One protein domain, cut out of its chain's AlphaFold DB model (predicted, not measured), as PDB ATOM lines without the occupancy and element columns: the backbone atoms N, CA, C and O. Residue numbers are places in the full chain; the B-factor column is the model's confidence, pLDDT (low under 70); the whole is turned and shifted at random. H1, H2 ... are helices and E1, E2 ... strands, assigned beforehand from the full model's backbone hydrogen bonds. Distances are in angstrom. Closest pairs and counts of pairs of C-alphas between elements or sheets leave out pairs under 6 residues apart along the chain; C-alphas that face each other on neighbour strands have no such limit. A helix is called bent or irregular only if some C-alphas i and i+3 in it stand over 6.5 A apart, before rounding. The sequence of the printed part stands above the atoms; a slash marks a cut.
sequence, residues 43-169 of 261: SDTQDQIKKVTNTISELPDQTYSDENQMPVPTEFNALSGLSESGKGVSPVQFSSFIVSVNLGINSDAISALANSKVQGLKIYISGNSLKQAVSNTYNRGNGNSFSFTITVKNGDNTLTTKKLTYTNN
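What this domain is: This is residues 43 to 169 of the 261 residues of an uncharacterized protein of Companilactobacillus salsicarnum (UniProt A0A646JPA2). What does the model look like? A twisted sheet of four strands, with the long hairpin E3 and E4 inside it, has the helices H1, H2, H3 and H5 over one face and the other face bare; H4 packs on H1 and H3, off the sheet. What is it built of? The printed part has 127 residues with five named helices and four named strands, in the order H1 E1 H2 H3 H4 E2 H5 E3 E4. The mixed sheet runs E1 E4 E3 E2, and the class is mixed, helices and strands. How large is it? It is compact, with a radius of gyration of the C-alphas of 14.5 A, and elongated in outline, 47 by 29 by 19 A.

How they stand to each other: Where does the first helix sit? H1, residues 43 to 57, is over E4, residues 157 to 168, along the strands at 9 degrees on the local plane; C-alphas 57 and 162 are their closest, 5.5 A apart. It is only just not over E3, residues 144 to 154, on which 2 of its C-alphas fall. How do the strands pair? E1, residues 62 to 64, is parallel to E4, with N 62 and O 165 within hydrogen-bond range at 2.9 A. E4 and E3 form an antiparallel hairpin, with N 150 and O 162 at 2.8 A, and E2, residues 122 to 126, is antiparallel to E3, with N 124 and O 151 at 2.8 A. Which other helices are on this face? H2, residues 73 to 85, stands up from the sheet at 58 degrees over E2, its C-alpha 83 closest to C-alpha 126 at 4.5 A; it is irregular, with C-alphas 75 and 78 7.4 A apart. H3, residues 91 to 98, forms a helical hairpin with H2, touching its residues 76 to 79 alone, closest C-alphas 78 and 97 at 6.4 A. H5, residues 130 to 140, is over E3, closest C-alphas 137 and 144 at 5.1 A, and touches H2, closest C-alphas 80 and 131 at 5.3 A. What of H4 and the helix backbones? H4, residues 107 to 114, is not on the sheet and touches H1 at a steep tilt of 62 degrees, opposite ways, closest C-alphas 55 and 109 at 5.6 A. In H1, H3, H4 and H5 every O i to N i+4 pair is within hydrogen-bond range, in H2 6 of 9.

Where its parts are: Where are the anchor points? C-alpha 43, where H1 begins, is at (192.900, 193.356, 135.442), and C-alpha 168, where E4 ends, is at (164.302, 168.571, 118.046). How long are the longer elements? From first to last C-alpha E3 measures 34.1 A, E4 34.0 A, H1 20.8 A and H2 18.0 A.

The domain as a whole: How far does it reach? The C-alphas of Ser 43 and Arg 140, the two farthest apart, are 48.0 A apart. Is it unbroken and confident? The printed part has no cut and no long link, its mean pLDDT is 91.3, and no printed residue is under 70.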
ATOM      1  N   SER A  43     194.090 192.855 136.148       70.06
ATOM      2  CA  SER A  43     192.900 193.356 135.442       70.06
ATOM      3  C   SER A  43     192.632 192.585 134.153       70.06
ATOM      4  O   SER A  43     191.498 192.185 133.909       70.06
ATOM      5  N   ASP A  44     193.677 192.271 133.382       80.38
ATOM      6  CA  ASP A  44     193.536 191.528 132.131       80.38
ATOM      7  C   ASP A  44     192.993 190.126 132.386       80.38
ATOM      8  O   ASP A  44     192.158 189.635 131.636       80.38
ATOM      9  N   THR A  45     193.466 189.465 133.445       85.62
ATOM     10  CA  THR A  45     192.997 188.119 133.797       85.62
ATOM     11  C   THR A  45     191.521 188.152 134.179       85.62
ATOM     12  O   THR A  45     190.747 187.327 133.698       85.62
ATOM     13  N   GLN A  46     191.105 189.136 134.980       88.56
ATOM     14  CA  GLN A  46     189.698 189.320 135.340       88.56
ATOM     15  C   GLN A  46     188.825 189.630 134.119       88.56
ATOM     16  O   GLN A  46     187.724 189.094 134.003       88.56
ATOM     17  N   ASP A  47     189.315 190.426 133.172       91.56
ATOM     18  CA  ASP A  47     188.578 190.731 131.946       91.56
ATOM     19  C   ASP A  47     188.454 189.513 131.021       91.56
ATOM     20  O   ASP A  47     187.393 189.297 130.434       91.56
ATOM     21  N   GLN A  48     189.480 188.660 130.929       92.50
ATOM     22  CA  GLN A  48     189.364 187.395 130.194       92.50
ATOM     23  C   GLN A  48     188.419 186.406 130.891       92.50
ATOM     24  O   GLN A  48     187.630 185.744 130.217       92.50
ATOM     25  N   ILE A  49     188.430 186.337 132.229       93.31
ATOM     26  CA  ILE A  49     187.465 185.528 132.988       93.31
ATOM     27  C   ILE A  49     186.033 185.992 132.690       93.31
ATOM     28  O   ILE A  49     185.189 185.154 132.380       93.31
ATOM     29  N   LYS A  50     185.773 187.309 132.709       93.38
ATOM     30  CA  LYS A  50     184.460 187.877 132.354       93.38
ATOM     31  C   LYS A  50     184.031 187.494 130.941       93.38
ATOM     32  O   LYS A  50     182.878 187.131 130.733       93.38
ATOM     33  N   LYS A  51     184.947 187.540 129.968       94.19
ATOM     34  CA  LYS A  51     184.651 187.111 128.593       94.19
ATOM     35  C   LYS A  51     184.204 185.653 128.550       94.19
ATOM     36  O   LYS A  51     183.162 185.377 127.972       94.19
ATOM     37  N   VAL A  52     184.919 184.745 129.221       94.62
ATOM     38  CA  VAL A  52     184.518 183.329 129.309       94.62
ATOM     39  C   VAL A  52     183.154 183.174 129.978       94.62
ATOM     40  O   VAL A  52     182.301 182.454 129.461       94.62
ATOM     41  N   THR A  53     182.916 183.836 131.114       95.19
ATOM     42  CA  THR A  53     181.631 183.709 131.814       95.19
ATOM     43  C   THR A  53     180.474 184.237 130.977       95.19
ATOM     44  O   THR A  53     179.436 183.580 130.942       95.19
ATOM     45  N   ASN A  54     180.676 185.350 130.263       94.25
ATOM     46  CA  ASN A  54     179.681 185.923 129.359       94.25
ATOM     47  C   ASN A  54     179.411 184.983 128.184       94.25
ATOM     48  O   ASN A  54     178.259 184.635 127.946       94.25
ATOM     49  N   THR A  55     180.469 184.475 127.536       93.38
ATOM     50  CA  THR A  55     180.361 183.470 126.470       93.38
ATOM     51  C   THR A  55     179.493 182.293 126.901       93.38
ATOM     52  O   THR A  55     178.610 181.895 126.152       93.38
ATOM     53  N   ILE A  56     179.695 181.751 128.108       94.25
ATOM     54  CA  ILE A  56     178.896 180.625 128.608       94.25
ATOM     55  C   ILE A  56     177.460 181.039 128.954       94.25
ATOM     56  O   ILE A  56     176.528 180.311 128.615       94.25
ATOM     57  N   SER A  57     177.243 182.179 129.617       93.12
ATOM     58  CA  SER A  57     175.890 182.618 129.992       93.12
ATOM     59  C   SER A  57     175.017 182.973 128.788       93.12
ATOM     60  O   SER A  57     173.801 182.757 128.813       93.12
ATOM     61  N   GLU A  58     175.640 183.481 127.727       91.81
ATOM     62  CA  GLU A  58     174.985 183.940 126.502       91.81
ATOM     63  C   GLU A  58     174.773 182.817 125.478       91.81
ATOM     64  O   GLU A  58     174.116 183.054 124.466       91.81
ATOM     65  N   LEU A  59     175.246 181.587 125.742       91.69
ATOM     66  CA  LEU A  59     174.979 180.447 124.860       91.69
ATOM     67  C   LEU A  59     173.465 180.295 124.619       91.69
ATOM     68  O   LEU A  59     172.701 180.179 125.593       91.69
ATOM     69  N   PRO A  60     173.018 180.285 123.351       92.25
ATOM     70  CA  PRO A  60     171.608 180.164 123.029       92.25
ATOM     71  C   PRO A  60     171.165 178.703 123.078       92.25
ATOM     72  O   PRO A  60     171.892 177.808 122.634       92.25
ATOM     73  N   ASP A  61     169.942 178.475 123.557       94.12
ATOM     74  CA  ASP A  61     169.257 177.193 123.387       94.12
ATOM     75  C   ASP A  61     169.168 176.837 121.896       94.12
ATOM     76  O   ASP A  61     169.048 177.710 121.033       94.12
ATOM     77  N   GLN A  62     169.251 175.546 121.590       94.38
ATOM     78  CA  GLN A  62     169.282 175.050 120.221       94.38
ATOM     79  C   GLN A  62     167.925 174.477 119.835       94.38
ATOM     80  O   GLN A  62     167.329 173.690 120.570       94.38
ATOM     81  N   THR A  63     167.442 174.855 118.655       93.06
ATOM     82  CA  THR A  63     166.219 174.305 118.075       93.06
ATOM     83  C   THR A  63     166.511 173.787 116.677       93.06
ATOM     84  O   THR A  63     167.045 174.506 115.834       93.06
ATOM     85  N   TYR A  64     166.135 172.536 116.444       93.75
ATOM     86  CA  TYR A  64     166.348 171.816 115.197       93.75
ATOM     87  C   TYR A  64     165.017 171.510 114.524       93.75
ATOM     88  O   TYR A  64     163.978 171.430 115.179       93.75
ATOM     89  N   SER A  65     165.052 171.335 113.212       90.88
ATOM     90  CA  SER A  65     163.909 171.034 112.356       90.88
ATOM     91  C   SER A  65     164.339 170.067 111.250       90.88
ATOM     92  O   SER A  65     165.479 169.604 111.224       90.88
ATOM     93  N   ASP A  66     163.438 169.767 110.318       87.25
ATOM     94  CA  ASP A  66     163.788 168.974 109.134       87.25
ATOM     95  C   ASP A  66     164.820 169.691 108.233       87.25
ATOM     96  O   ASP A  66     165.615 169.030 107.568       87.25
ATOM     97  N   GLU A  67     164.842 171.031 108.252       90.88
ATOM     98  CA  GLU A  67     165.759 171.880 107.469       90.88
ATOM     99  C   GLU A  67     167.092 172.146 108.186       90.88
ATOM    100  O   GLU A  67     168.123 172.316 107.540       90.88
ATOM    101  N   ASN A  68     167.081 172.163 109.521       91.00
ATOM    102  CA  ASN A  68     168.270 172.305 110.358       91.00
ATOM    103  C   ASN A  68     168.355 171.110 111.304       91.00
ATOM    104  O   ASN A  68     167.795 171.143 112.401       91.00
ATOM    105  N   GLN A  69     169.000 170.039 110.851       91.31
ATOM    106  CA  GLN A  69     169.007 168.774 111.577       91.31
ATOM    107  C   GLN A  69     169.821 168.855 112.869       91.31
ATOM    108  O   GLN A  69     170.861 169.507 112.945       91.31
ATOM    109  N   MET A  70     169.343 168.141 113.887       92.94
ATOM    110  CA  MET A  70     170.072 167.978 115.139       92.94
ATOM    111  C   MET A  70     171.377 167.195 114.901       92.94
ATOM    112  O   MET A  70     171.331 166.186 114.190       92.94
ATOM    113  N   PRO A  71     172.498 167.598 115.533       94.06
ATOM    114  CA  PRO A  71     173.728 166.814 115.580       94.06
ATOM    115  C   PRO A  71     173.444 165.370 116.018       94.06
ATOM    116  O   PRO A  71     172.566 165.116 116.854       94.06
ATOM    117  N   VAL A  72     174.162 164.407 115.447       93.00
ATOM    118  CA  VAL A  72     173.937 162.987 115.756       93.00
ATOM    119  C   VAL A  72     174.348 162.685 117.204       93.00
ATOM    120  O   VAL A  72     175.248 163.335 117.736       93.00
ATOM    121  N   PRO A  73     173.765 161.667 117.871       92.56
ATOM    122  CA  PRO A  73     174.044 161.409 119.286       92.56
ATOM    123  C   PRO A  73     175.533 161.240 119.627       92.56
ATOM    124  O   PRO A  73     175.971 161.634 120.706       92.56
ATOM    125  N   THR A  74     176.339 160.711 118.700       91.44
ATOM    126  CA  THR A  74     177.785 160.534 118.896       91.44
ATOM    127  C   THR A  74     178.551 161.847 119.048       91.44
ATOM    128  O   THR A  74     179.583 161.859 119.716       91.44
ATOM    129  N   GLU A  75     178.047 162.955 118.500       93.50
ATOM    130  CA  GLU A  75     178.656 164.284 118.647       93.50
ATOM    131  C   GLU A  75     178.502 164.834 120.076       93.50
ATOM    132  O   GLU A  75     179.275 165.691 120.496       93.50
ATOM    133  N   PHE A  76     177.587 164.272 120.877       95.12
ATOM    134  CA  PHE A  76     177.402 164.611 122.293       95.12
ATOM    135  C   PHE A  76     178.167 163.690 123.257       95.12
ATOM    136  O   PHE A  76     178.079 163.877 124.475       95.12
ATOM    137  N   ASN A  77     178.916 162.694 122.766       92.75
ATOM    138  CA  ASN A  77     179.575 161.697 123.620       92.75
ATOM    139  C   ASN A  77     180.549 162.329 124.622       92.75
ATOM    140  O   ASN A  77     180.575 161.924 125.782       92.75
ATOM    141  N   ALA A  78     181.319 163.337 124.198       93.50
ATOM    142  CA  ALA A  78     182.250 164.030 125.086       93.50
ATOM    143  C   ALA A  78     181.508 164.733 126.234       93.50
ATOM    144  O   ALA A  78     181.847 164.537 127.398       93.50
ATOM    145  N   LEU A  79     180.444 165.484 125.926       95.06
ATOM    146  CA  LEU A  79     179.631 166.178 126.931       95.06
ATOM    147  C   LEU A  79     178.931 165.198 127.880       95.06
ATOM    148  O   LEU A  79     178.916 165.411 129.092       95.06
ATOM    149  N   SER A  80     178.407 164.098 127.340       90.94
ATOM    150  CA  SER A  80     177.761 163.043 128.126       90.94
ATOM    151  C   SER A  80     178.751 162.360 129.070       90.94
ATOM    152  O   SER A  80     178.470 162.229 130.258       90.94
ATOM    153  N   GLY A  81     179.952 162.028 128.589       89.25
ATOM    154  CA  GLY A  81     181.007 161.443 129.420       89.25
ATOM    155  C   GLY A  81     181.507 162.387 130.520       89.25
ATOM    156  O   GLY A  81     181.814 161.943 131.629       89.25
ATOM    157  N   LEU A  82     181.553 163.701 130.266       93.12
ATOM    158  CA  LEU A  82     181.840 164.691 131.312       93.12
ATOM    159  C   LEU A  82     180.732 164.743 132.364       93.12
ATOM    160  O   LEU A  82     181.038 164.763 133.555       93.12
ATOM    161  N   SER A  83     179.469 164.698 131.933       92.62
ATOM    162  CA  SER A  83     178.318 164.649 132.836       92.62
ATOM    163  C   SER A  83     178.333 163.417 133.741       92.62
ATOM    164  O   SER A  83     178.061 163.530 134.931       92.62
ATOM    165  N   GLU A  84     178.653 162.245 133.192       86.94
ATOM    166  CA  GLU A  84     178.683 160.978 133.933       86.94
ATOM    167  C   GLU A  84     179.887 160.885 134.880       86.94
ATOM    168  O   GLU A  84     179.778 160.365 135.987       86.94
ATOM    169  N   SER A  85     181.044 161.404 134.460       91.00
ATOM    170  CA  SER A  85     182.269 161.348 135.266       91.00
ATOM    171  C   SER A  85     182.382 162.462 136.308       91.00
ATOM    172  O   SER A  85     183.235 162.372 137.193       91.00
ATOM    173  N   GLY A  86     181.596 163.538 136.179       90.56
ATOM    174  CA  GLY A  86     181.696 164.736 137.017       90.56
ATOM    175  C   GLY A  86     183.021 165.496 136.865       90.56
ATOM    176  O   GLY A  86     183.331 166.372 137.675       90.56
ATOM    177  N   LYS A  87     183.838 165.169 135.853       93.56
ATOM    178  CA  LYS A  87     185.158 165.775 135.652       93.56
ATOM    179  C   LYS A  87     185.036 167.168 135.037       93.56
ATOM    180  O   LYS A  87     184.360 167.360 134.030       93.56
ATOM    181  N   GLY A  88     185.761 168.124 135.613       95.44
ATOM    182  CA  GLY A  88     185.915 169.462 135.048       95.44
ATOM    183  C   GLY A  88     187.022 169.513 133.992       95.44
ATOM    184  O   GLY A  88     188.118 168.990 134.210       95.44
ATOM    185  N   VAL A  89     186.766 170.192 132.877       97.25
ATOM    186  CA  VAL A  89     187.723 170.382 131.770       97.25
ATOM    187  C   VAL A  89     188.158 171.838 131.639       97.25
ATOM    188  O   VAL A  89     187.513 172.727 132.194       97.25
ATOM    189  N   SER A  90     189.265 172.103 130.938       96.88
ATOM    190  CA  SER A  90     189.663 173.490 130.658       96.88
ATOM    191  C   SER A  90     188.710 174.158 129.651       96.88
ATOM    192  O   SER A  90     188.033 173.456 128.892       96.88
ATOM    193  N   PRO A  91     188.677 175.503 129.579       95.69
ATOM    194  CA  PRO A  91     187.914 176.217 128.558       95.69
ATOM    195  C   PRO A  91     188.246 175.810 127.114       95.69
ATOM    196  O   PRO A  91     187.325 175.672 126.313       95.69
ATOM    197  N   VAL A  92     189.517 175.528 126.789       94.75
ATOM    198  CA  VAL A  92     189.922 175.019 125.457       94.75
ATOM    199  C   VAL A  92     189.363 173.625 125.180       94.75
ATOM    200  O   VAL A  92     188.892 173.341 124.083       94.75
ATOM    201  N   GLN A  93     189.414 172.724 126.160       94.62
ATOM    202  CA  GLN A  93     188.860 171.383 125.976       94.62
ATOM    203  C   GLN A  93     187.344 171.454 125.792       94.62
ATOM    204  O   GLN A  93     186.807 170.841 124.875       94.62
ATOM    205  N   PHE A  94     186.662 172.250 126.616       94.75
ATOM    206  CA  PHE A  94     185.231 172.473 126.468       94.75
ATOM    207  C   PHE A  94     184.886 173.049 125.094       94.75
ATOM    208  O   PHE A  94     183.976 172.525 124.454       94.75
ATOM    209  N   SER A  95     185.621 174.065 124.618       92.44
ATOM    210  CA  SER A  95     185.368 174.674 123.307       92.44
ATOM    211  C   SER A  95     185.401 173.634 122.189       92.44
ATOM    212  O   SER A  95     184.492 173.623 121.369       92.44
ATOM    213  N   SER A  96     186.348 172.687 122.222       91.50
ATOM    214  CA  SER A  96     186.427 171.598 121.237       91.50
ATOM    215  C   SER A  96     185.201 170.676 121.207       91.50
ATOM    216  O   SER A  96     184.907 170.093 120.168       91.50
ATOM    217  N   PHE A  97     184.465 170.562 122.317       92.00
ATOM    218  CA  PHE A  97     183.261 169.732 122.411       92.00
ATOM    219  C   PHE A  97     181.992 170.502 122.069       92.00
ATOM    220  O   PHE A  97     181.066 169.939 121.498       92.00
ATOM    221  N   ILE A  98     181.906 171.773 122.463       90.50
ATOM    222  CA  ILE A  98     180.660 172.527 122.321       90.50
ATOM    223  C   ILE A  98     180.475 173.077 120.901       90.50
ATOM    224  O   ILE A  98     179.339 173.188 120.451       90.50
ATOM    225  N   VAL A  99     181.557 173.346 120.158       89.06
ATOM    226  CA  VAL A  99     181.469 173.845 118.771       89.06
ATOM    227  C   VAL A  99     180.838 172.843 117.805       89.06
ATOM    228  O   VAL A  99     180.235 173.261 116.825       89.06
ATOM    229  N   SER A 100     180.931 171.536 118.075       84.62
ATOM    230  CA  SER A 100     180.302 170.511 117.229       84.62
ATOM    231  C   SER A 100     178.795 170.403 117.442       84.62
ATOM    232  O   SER A 100     178.104 169.822 116.614       84.62
ATOM    233  N   VAL A 101     178.271 170.942 118.548       89.00
ATOM    234  CA  VAL A 101     176.859 170.782 118.910       89.00
ATOM    235  C   VAL A 101     176.124 172.098 119.150       89.00
ATOM    236  O   VAL A 101     174.911 172.078 119.296       89.00
ATOM    237  N   ASN A 102     176.788 173.250 119.212       85.06
ATOM    238  CA  ASN A 102     176.128 174.541 119.418       85.06
ATOM    239  C   ASN A 102     176.478 175.518 118.291       85.06
ATOM    240  O   ASN A 102     177.626 175.938 118.156       85.06
ATOM    241  N   LEU A 103     175.465 175.916 117.518       74.94
ATOM    242  CA  LEU A 103     175.615 176.800 116.358       74.94
ATOM    243  C   LEU A 103     175.837 178.279 116.740       74.94
ATOM    244  O   LEU A 103     176.099 179.104 115.872       74.94
ATOM    245  N   GLY A 104     175.736 178.634 118.027       70.94
ATOM    246  CA  GLY A 104     175.869 180.008 118.526       70.94
ATOM    247  C   GLY A 104     177.290 180.437 118.899       70.94
ATOM    248  O   GLY A 104     177.478 181.557 119.373       70.94
ATOM    249  N   ILE A 105     178.293 179.572 118.731       84.06
ATOM    250  CA  ILE A 105     179.668 179.865 119.151       84.06
ATOM    251  C   ILE A 105     180.441 180.498 117.993       84.06
ATOM    252  O   ILE A 105     180.910 179.817 117.084       84.06
ATOM    253  N   ASN A 106     180.579 181.823 118.040       85.31
ATOM    254  CA  ASN A 106     181.345 182.597 117.064       85.31
ATOM    255  C   ASN A 106     182.862 182.590 117.362       85.31
ATOM    256  O   ASN A 106     183.323 182.110 118.400       85.31
ATOM    257  N   SER A 107     183.656 183.154 116.449       87.44
ATOM    258  CA  SER A 107     185.120 183.244 116.576       87.44
ATOM    259  C   SER A 107     185.588 183.967 117.841       87.44
ATOM    260  O   SER A 107     186.624 183.608 118.407       87.44
ATOM    261  N   ASP A 108     184.830 184.959 118.306       88.38
ATOM    262  CA  ASP A 108     185.172 185.754 119.486       88.38
ATOM    263  C   ASP A 108     184.991 184.933 120.767       88.38
ATOM    264  O   ASP A 108     185.871 184.921 121.631       88.38
ATOM    265  N   ALA A 109     183.900 184.168 120.851       88.00
ATOM    266  CA  ALA A 109     183.648 183.198 121.911       88.00
ATOM    267  C   ALA A 109     184.729 182.105 121.945       88.00
ATOM    268  O   ALA A 109     185.256 181.785 123.013       88.00
ATOM    269  N   ILE A 110     185.120 181.570 120.780       89.56
ATOM    270  CA  ILE A 110     186.217 180.592 120.682       89.56
ATOM    271  C   ILE A 110     187.522 181.208 121.193       89.56
ATOM    272  O   ILE A 110     188.229 180.585 121.984       89.56
ATOM    273  N   SER A 111     187.820 182.444 120.793       91.31
ATOM    274  CA  SER A 111     189.035 183.156 121.204       91.31
ATOM    275  C   SER A 111     189.069 183.422 122.712       91.31
ATOM    276  O   SER A 111     190.119 183.274 123.340       91.31
ATOM    277  N   ALA A 112     187.926 183.759 123.319       91.62
ATOM    278  CA  ALA A 112     187.808 183.923 124.765       91.62
ATOM    279  C   ALA A 112     188.098 182.610 125.513       91.62
ATOM    280  O   ALA A 112     188.862 182.604 126.478       91.62
ATOM    281  N   LEU A 113     187.547 181.487 125.038       91.88
ATOM    282  CA  LEU A 113     187.775 180.157 125.615       91.88
ATOM    283  C   LEU A 113     189.210 179.650 125.384       91.88
ATOM    284  O   LEU A 113     189.743 178.904 126.206       91.88
ATOM    285  N   ALA A 114     189.853 180.063 124.291       92.50
ATOM    286  CA  ALA A 114     191.209 179.655 123.937       92.50
ATOM    287  C   ALA A 114     192.318 180.426 124.676       92.50
ATOM    288  O   ALA A 114     193.486 180.038 124.615       92.50
ATOM    289  N   ASN A 115     191.982 181.510 125.380       91.50
ATOM    290  CA  ASN A 115     192.975 182.385 125.992       91.50
ATOM    291  C   ASN A 115     193.798 181.657 127.078       91.50
ATOM    292  O   ASN A 115     193.255 180.971 127.946       91.50
ATOM    293  N   SER A 116     195.125 181.812 127.068       88.06
ATOM    294  CA  SER A 116     196.020 181.142 128.023       88.06
ATOM    295  C   SER A 116     195.774 181.562 129.480       88.06
ATOM    296  O   SER A 116     195.894 180.732 130.381       88.06
ATOM    297  N   LYS A 117     195.343 182.811 129.718       89.25
ATOM    298  CA  LYS A 117     195.090 183.372 131.059       89.25
ATOM    299  C   LYS A 117     193.885 182.740 131.772       89.25
ATOM    300  O   LYS A 117     193.756 182.885 132.983       89.25
ATOM    301  N   VAL A 118     193.011 182.026 131.053       89.06
ATOM    302  CA  VAL A 118     191.797 181.396 131.617       89.06
ATOM    303  C   VAL A 118     191.877 179.872 131.697       89.06
ATOM    304  O   VAL A 118     190.930 179.234 132.145       89.06
ATOM    305  N   GLN A 119     193.006 179.255 131.329       88.44
ATOM    306  CA  GLN A 119     193.126 177.787 131.341       88.44
ATOM    307  C   GLN A 119     193.127 177.171 132.752       88.44
ATOM    308  O   GLN A 119     192.955 175.961 132.892       88.44
ATOM    309  N   GLY A 120     193.264 177.995 133.799       90.62
ATOM    310  CA  GLY A 120     193.057 177.586 135.192       90.62
ATOM    311  C   GLY A 120     191.586 177.368 135.572       90.62
ATOM    312  O   GLY A 120     191.311 176.714 136.577       90.62
ATOM    313  N   LEU A 121     190.635 177.876 134.778       95.88
ATOM    314  CA  LEU A 121     189.210 177.639 134.998       95.88
ATOM    315  C   LEU A 121     188.844 176.176 134.727       95.88
ATOM    316  O   LEU A 121     189.474 175.487 133.921       95.88
ATOM    317  N   LYS A 122     187.777 175.712 135.379       97.81
ATOM    318  CA  LYS A 122     187.193 174.388 135.156       97.81
ATOM    319  C   LYS A 122     185.737 174.505 134.750       97.81
ATOM    320  O   LYS A 122     184.953 175.158 135.434       97.81
ATOM    321  N   ILE A 123     185.383 173.851 133.652       98.06
ATOM    322  CA  ILE A 123     184.020 173.768 133.141       98.06
ATOM    323  C   ILE A 123     183.490 172.368 133.413       98.06
ATOM    324  O   ILE A 123     184.096 171.376 133.009       98.06
ATOM    325  N   TYR A 124     182.365 172.307 134.111       98.19
ATOM    326  CA  TYR A 124     181.660 171.084 134.462       98.19
ATOM    327  C   TYR A 124     180.368 170.995 133.668       98.19
ATOM    328  O   TYR A 124     179.695 172.006 133.459       98.19
ATOM    329  N   ILE A 125     180.017 169.776 133.276       97.56
ATOM    330  CA  ILE A 125     178.733 169.450 132.663       97.56
ATOM    331  C   ILE A 125     177.961 168.586 133.650       97.56
ATOM    332  O   ILE A 125     178.539 167.712 134.288       97.56
ATOM    333  N   SER A 126     176.666 168.839 133.787       93.50
ATOM    334  CA  SER A 126     175.769 167.991 134.569       93.50
ATOM    335  C   SER A 126     174.412 167.869 133.888       93.50
ATOM    336  O   SER A 126     173.842 168.847 133.413       93.50
ATOM    337  N   GLY A 127     173.886 166.656 133.829       87.38
ATOM    338  CA  GLY A 127     172.594 166.335 133.247       87.38
ATOM    339  C   GLY A 127     172.176 164.936 133.681       87.38
ATOM    340  O   GLY A 127     173.017 164.050 133.843       87.38
ATOM    341  N   ASN A 128     170.879 164.736 133.898       83.19
ATOM    342  CA  ASN A 128     170.366 163.428 134.288       83.19
ATOM    343  C   ASN A 128     170.347 162.496 133.071       83.19
ATOM    344  O   ASN A 128     169.628 162.771 132.113       83.19
ATOM    345  N   SER A 129     171.122 161.408 133.111       87.00
ATOM    346  CA  SER A 129     171.178 160.402 132.037       87.00
ATOM    347  C   SER A 129     171.369 161.022 130.642       87.00
ATOM    348  O   SER A 129     170.680 160.663 129.685       87.00
ATOM    349  N   LEU A 130     172.293 161.988 130.532       88.31
ATOM    350  CA  LEU A 130     172.419 162.874 129.367       88.31
ATOM    351  C   LEU A 130     172.541 162.111 128.039       88.31
ATOM    352  O   LEU A 130     171.869 162.457 127.073       88.31
ATOM    353  N   LYS A 131     173.317 161.022 128.007       89.06
ATOM    354  CA  LYS A 131     173.477 160.172 126.819       89.06
ATOM    355  C   LYS A 131     172.145 159.606 126.306       89.06
ATOM    356  O   LYS A 131     171.872 159.624 125.102       89.06
ATOM    357  N   GLN A 132     171.304 159.116 127.219       85.44
ATOM    358  CA  GLN A 132     169.981 158.587 126.889       85.44
ATOM    359  C   GLN A 132     169.048 159.712 126.435       85.44
ATOM    360  O   GLN A 132     168.359 159.567 125.428       85.44
ATOM    361  N   ALA A 133     169.065 160.847 127.137       85.50
ATOM    362  CA  ALA A 133     168.238 162.002 126.802       85.50
ATOM    363  C   ALA A 133     168.527 162.516 125.380       85.50
ATOM    364  O   ALA A 133     167.596 162.689 124.595       85.50
ATOM    365  N   VAL A 134     169.807 162.648 125.006       93.06
ATOM    366  CA  VAL A 134     170.229 163.008 123.640       93.06
ATOM    367  C   VAL A 134     169.681 162.013 122.615       93.06
ATOM    368  O   VAL A 134     169.092 162.414 121.611       93.06
ATOM    369  N   SER A 135     169.849 160.713 122.873       90.56
ATOM    370  CA  SER A 135     169.437 159.648 121.950       90.56
ATOM    371  C   SER A 135     167.920 159.647 121.741       90.56
ATOM    372  O   SER A 135     167.439 159.559 120.611       90.56
ATOM    373  N   ASN A 136     167.157 159.824 122.819       85.38
ATOM    374  CA  ASN A 136     165.703 159.925 122.776       85.38
ATOM    375  C   ASN A 136     165.240 161.139 121.979       85.38
ATOM    376  O   ASN A 136     164.387 161.005 121.105       85.38
ATOM    377  N   THR A 137     165.807 162.314 122.250       88.50
ATOM    378  CA  THR A 137     165.461 163.544 121.534       88.50
ATOM    379  C   THR A 137     165.782 163.438 120.044       88.50
ATOM    380  O   THR A 137     164.958 163.820 119.208       88.50
ATOM    381  N   TYR A 138     166.930 162.860 119.688       91.44
ATOM    382  CA  TYR A 138     167.315 162.646 118.294       91.44
ATOM    383  C   TYR A 138     166.348 161.694 117.565       91.44
ATOM    384  O   TYR A 138     165.850 162.016 116.483       91.44
ATOM    385  N   ASN A 139     166.036 160.545 118.177       86.12
ATOM    386  CA  ASN A 139     165.208 159.506 117.562       86.12
ATOM    387  C   ASN A 139     163.719 159.874 117.498       86.12
ATOM    388  O   ASN A 139     163.044 159.516 116.535       86.12
ATOM    389  N   ARG A 140     163.198 160.583 118.508       83.44
ATOM    390  CA  ARG A 140     161.762 160.887 118.629       83.44
ATOM    391  C   ARG A 140     161.342 162.174 117.929       83.44
ATOM    392  O   ARG A 140     160.178 162.264 117.546       83.44
ATOM    393  N   GLY A 141     162.243 163.149 117.766       85.56
ATOM    394  CA  GLY A 141     161.930 164.435 117.128       85.56
ATOM    395  C   GLY A 141     160.672 165.094 117.704       85.56
ATOM    396  O   GLY A 141     160.435 165.011 118.905       85.56
ATOM    397  N   ASN A 142     159.842 165.712 116.861       81.44
ATOM    398  CA  ASN A 142     158.496 166.199 117.206       81.44
ATOM    399  C   ASN A 142     158.408 167.064 118.485       81.44
ATOM    400  O   ASN A 142     157.462 166.941 119.261       81.44
ATOM    401  N   GLY A 143     159.404 167.913 118.733       82.94
ATOM    402  CA  GLY A 143     159.449 168.815 119.887       82.94
ATOM    403  C   GLY A 143     159.998 168.189 121.165       82.94
ATOM    404  O   GLY A 143     159.942 168.818 122.218       82.94
ATOM    405  N   ASN A 144     160.550 166.972 121.101       88.38
ATOM    406  CA  ASN A 144     161.293 166.413 122.226       88.38
ATOM    407  C   ASN A 144     162.539 167.261 122.500       88.38
ATOM    408  O   ASN A 144     163.185 167.757 121.573       88.38
ATOM    409  N   SER A 145     162.912 167.356 123.774       93.69
ATOM    410  CA  SER A 145     164.056 168.153 124.205       93.69
ATOM    411  C   SER A 145     164.860 167.455 125.290       93.69
ATOM    412  O   SER A 145     164.329 166.647 126.049       93.69
ATOM    413  N   PHE A 146     166.131 167.825 125.399       93.69
ATOM    414  CA  PHE A 146     166.955 167.537 126.565       93.69
ATOM    415  C   PHE A 146     167.663 168.810 127.022       93.69
ATOM    416  O   PHE A 146     167.819 169.769 126.262       93.69
ATOM    417  N   SER A 147     168.108 168.817 128.274       95.50
ATOM    418  CA  SER A 147     168.922 169.902 128.812       95.50
ATOM    419  C   SER A 147     170.095 169.356 129.604       95.50
ATOM    420  O   SER A 147     170.010 168.294 130.224       95.50
ATOM    421  N   PHE A 148     171.159 170.142 129.658       95.75
ATOM    422  CA  PHE A 148     172.241 169.974 130.618       95.75
ATOM    423  C   PHE A 148     172.661 171.338 131.161       95.75
ATOM    424  O   PHE A 148     172.321 172.387 130.613       95.75
ATOM    425  N   THR A 149     173.389 171.314 132.263       96.69
ATOM    426  CA  THR A 149     173.899 172.490 132.949       96.69
ATOM    427  C   THR A 149     175.407 172.554 132.783       96.69
ATOM    428  O   THR A 149     176.114 171.581 133.048       96.69
ATOM    429  N   ILE A 150     175.889 173.717 132.365       97.69
ATOM    430  CA  ILE A 150     177.297 174.080 132.280       97.69
ATOM    431  C   ILE A 150     177.621 174.936 133.502       97.69
ATOM    432  O   ILE A 150     176.959 175.947 133.731       97.69
ATOM    433  N   THR A 151     178.650 174.577 134.259       98.19
ATOM    434  CA  THR A 151     179.125 175.365 135.404       98.19
ATOM    435  C   THR A 151     180.596 175.699 135.222       98.19
ATOM    436  O   THR A 151     181.422 174.798 135.088       98.19
ATOM    437  N   VAL A 152     180.940 176.987 135.255       97.94
ATOM    438  CA  VAL A 152     182.332 177.455 135.222       97.94
ATOM    439  C   VAL A 152     182.788 177.745 136.643       97.94
ATOM    440  O   VAL A 152     182.118 178.483 137.366       97.94
ATOM    441  N   LYS A 153     183.938 177.197 137.034       97.75
ATOM    442  CA  LYS A 153     184.551 177.415 138.345       97.75
ATOM    443  C   LYS A 153     185.989 177.912 138.250       97.75
ATOM    444  O   LYS A 153     186.719 177.553 137.326       97.75
ATOM    445  N   ASN A 154     186.397 178.683 139.254       94.94
ATOM    446  CA  ASN A 154     187.788 179.003 139.558       94.94
ATOM    447  C   ASN A 154     188.113 178.487 140.967       94.94
ATOM    448  O   ASN A 154     187.664 179.068 141.958       94.94
ATOM    449  N   GLY A 155     188.821 177.359 141.049       92.50
ATOM    450  CA  GLY A 155     188.877 176.567 142.280       92.50
ATOM    451  C   GLY A 155     187.473 176.115 142.689       92.50
ATOM    452  O   GLY A 155     186.718 175.602 141.860       92.50
ATOM    453  N   ASP A 156     187.105 176.366 143.943       92.94
ATOM    454  CA  ASP A 156     185.776 176.038 144.474       92.94
ATOM    455  C   ASP A 156     184.702 177.084 144.133       92.94
ATOM    456  O   ASP A 156     183.505 176.811 144.247       92.94
ATOM    457  N   ASN A 157     185.107 178.266 143.659       94.12
ATOM    458  CA  ASN A 157     184.190 179.362 143.366       94.12
ATOM    459  C   ASN A 157     183.462 179.131 142.040       94.12
ATOM    460  O   ASN A 157     184.091 179.088 140.981       94.12
ATOM    461  N   THR A 158     182.133 179.056 142.083       97.56
ATOM    462  CA  THR A 158     181.290 179.072 140.883       97.56
ATOM    463  C   THR A 158     181.210 180.487 140.321       97.56
ATOM    464  O   THR A 158     180.731 181.396 140.990       97.56
ATOM    465  N   LEU A 159     181.660 180.660 139.080       96.44
ATOM    466  CA  LEU A 159     181.655 181.945 138.383       96.44
ATOM    467  C   LEU A 159     180.378 182.158 137.570       96.44
ATOM    468  O   LEU A 159     179.811 183.244 137.577       96.44
ATOM    469  N   THR A 160     179.924 181.125 136.855       97.38
ATOM    470  CA  THR A 160     178.655 181.158 136.121       97.38
ATOM    471  C   THR A 160     178.063 179.762 135.997       97.38
ATOM    472  O   THR A 160     178.778 178.758 136.048       97.38
ATOM    473  N   THR A 161     176.743 179.700 135.845       97.31
ATOM    474  CA  THR A 161     176.003 178.473 135.558       97.31
ATOM    475  C   THR A 161     174.970 178.756 134.478       97.31
ATOM    476  O   THR A 161     174.203 179.709 134.588       97.31
ATOM    477  N   LYS A 162     174.934 177.913 133.447       95.31
ATOM    478  CA  LYS A 162     173.994 178.012 132.333       95.31
ATOM    479  C   LYS A 162     173.315 176.671 132.113       95.31
ATOM    480  O   LYS A 162     173.984 175.684 131.826       95.31
ATOM    481  N   LYS A 163     171.985 176.646 132.193       95.88
ATOM    482  CA  LYS A 163     171.191 175.549 131.633       95.88
ATOM    483  C   LYS A 163     171.049 175.787 130.133       95.88
ATOM    484  O   LYS A 163     170.671 176.886 129.734       95.88
ATOM    485  N   LEU A 164     171.360 174.770 129.340       95.06
ATOM    486  CA  LEU A 164     171.270 174.797 127.889       95.06
ATOM    487  C   LEU A 164     170.297 173.712 127.432       95.06
ATOM    488  O   LEU A 164     170.416 172.558 127.853       95.06
ATOM    489  N   THR A 165     169.329 174.090 126.604       95.19
ATOM    490  CA  THR A 165     168.266 173.206 126.116       95.19
ATOM    491  C   THR A 165     168.388 172.994 124.619       95.19
ATOM    492  O   THR A 165     168.645 173.922 123.858       95.19
ATOM    493  N   TYR A 166     168.187 171.749 124.212       96.12
ATOM    494  CA  TYR A 166     168.226 171.293 122.834       96.12
ATOM    495  C   TYR A 166     166.871 170.693 122.498       96.12
ATOM    496  O   TYR A 166     166.465 169.726 123.138       96.12
ATOM    497  N   THR A 167     166.190 171.251 121.503       92.44
ATOM    498  CA  THR A 167     164.853 170.832 121.073       92.44
ATOM    499  C   THR A 167     164.897 170.345 119.635       92.44
ATOM    500  O   THR A 167     165.374 171.054 118.751       92.44
ATOM    501  N   ASN A 168     164.370 169.151 119.380       93.12
ATOM    502  CA  ASN A 168     164.302 168.571 118.046       93.12
ATOM    503  C   ASN A 168     162.861 168.572 117.526       93.12
ATOM    504  O   ASN A 168     162.073 167.698 117.879       93.12
ATOM    505  N   ASN A 169     162.522 169.527 116.660       86.75
ATOM    506  CA  ASN A 169     161.215 169.613 116.000       86.75
ATOM    507  C   ASN A 169     161.147 168.828 114.686       86.75
ATOM    508  O   ASN A 169     160.102 168.859 114.038       86.75
TER     509      ASN A 169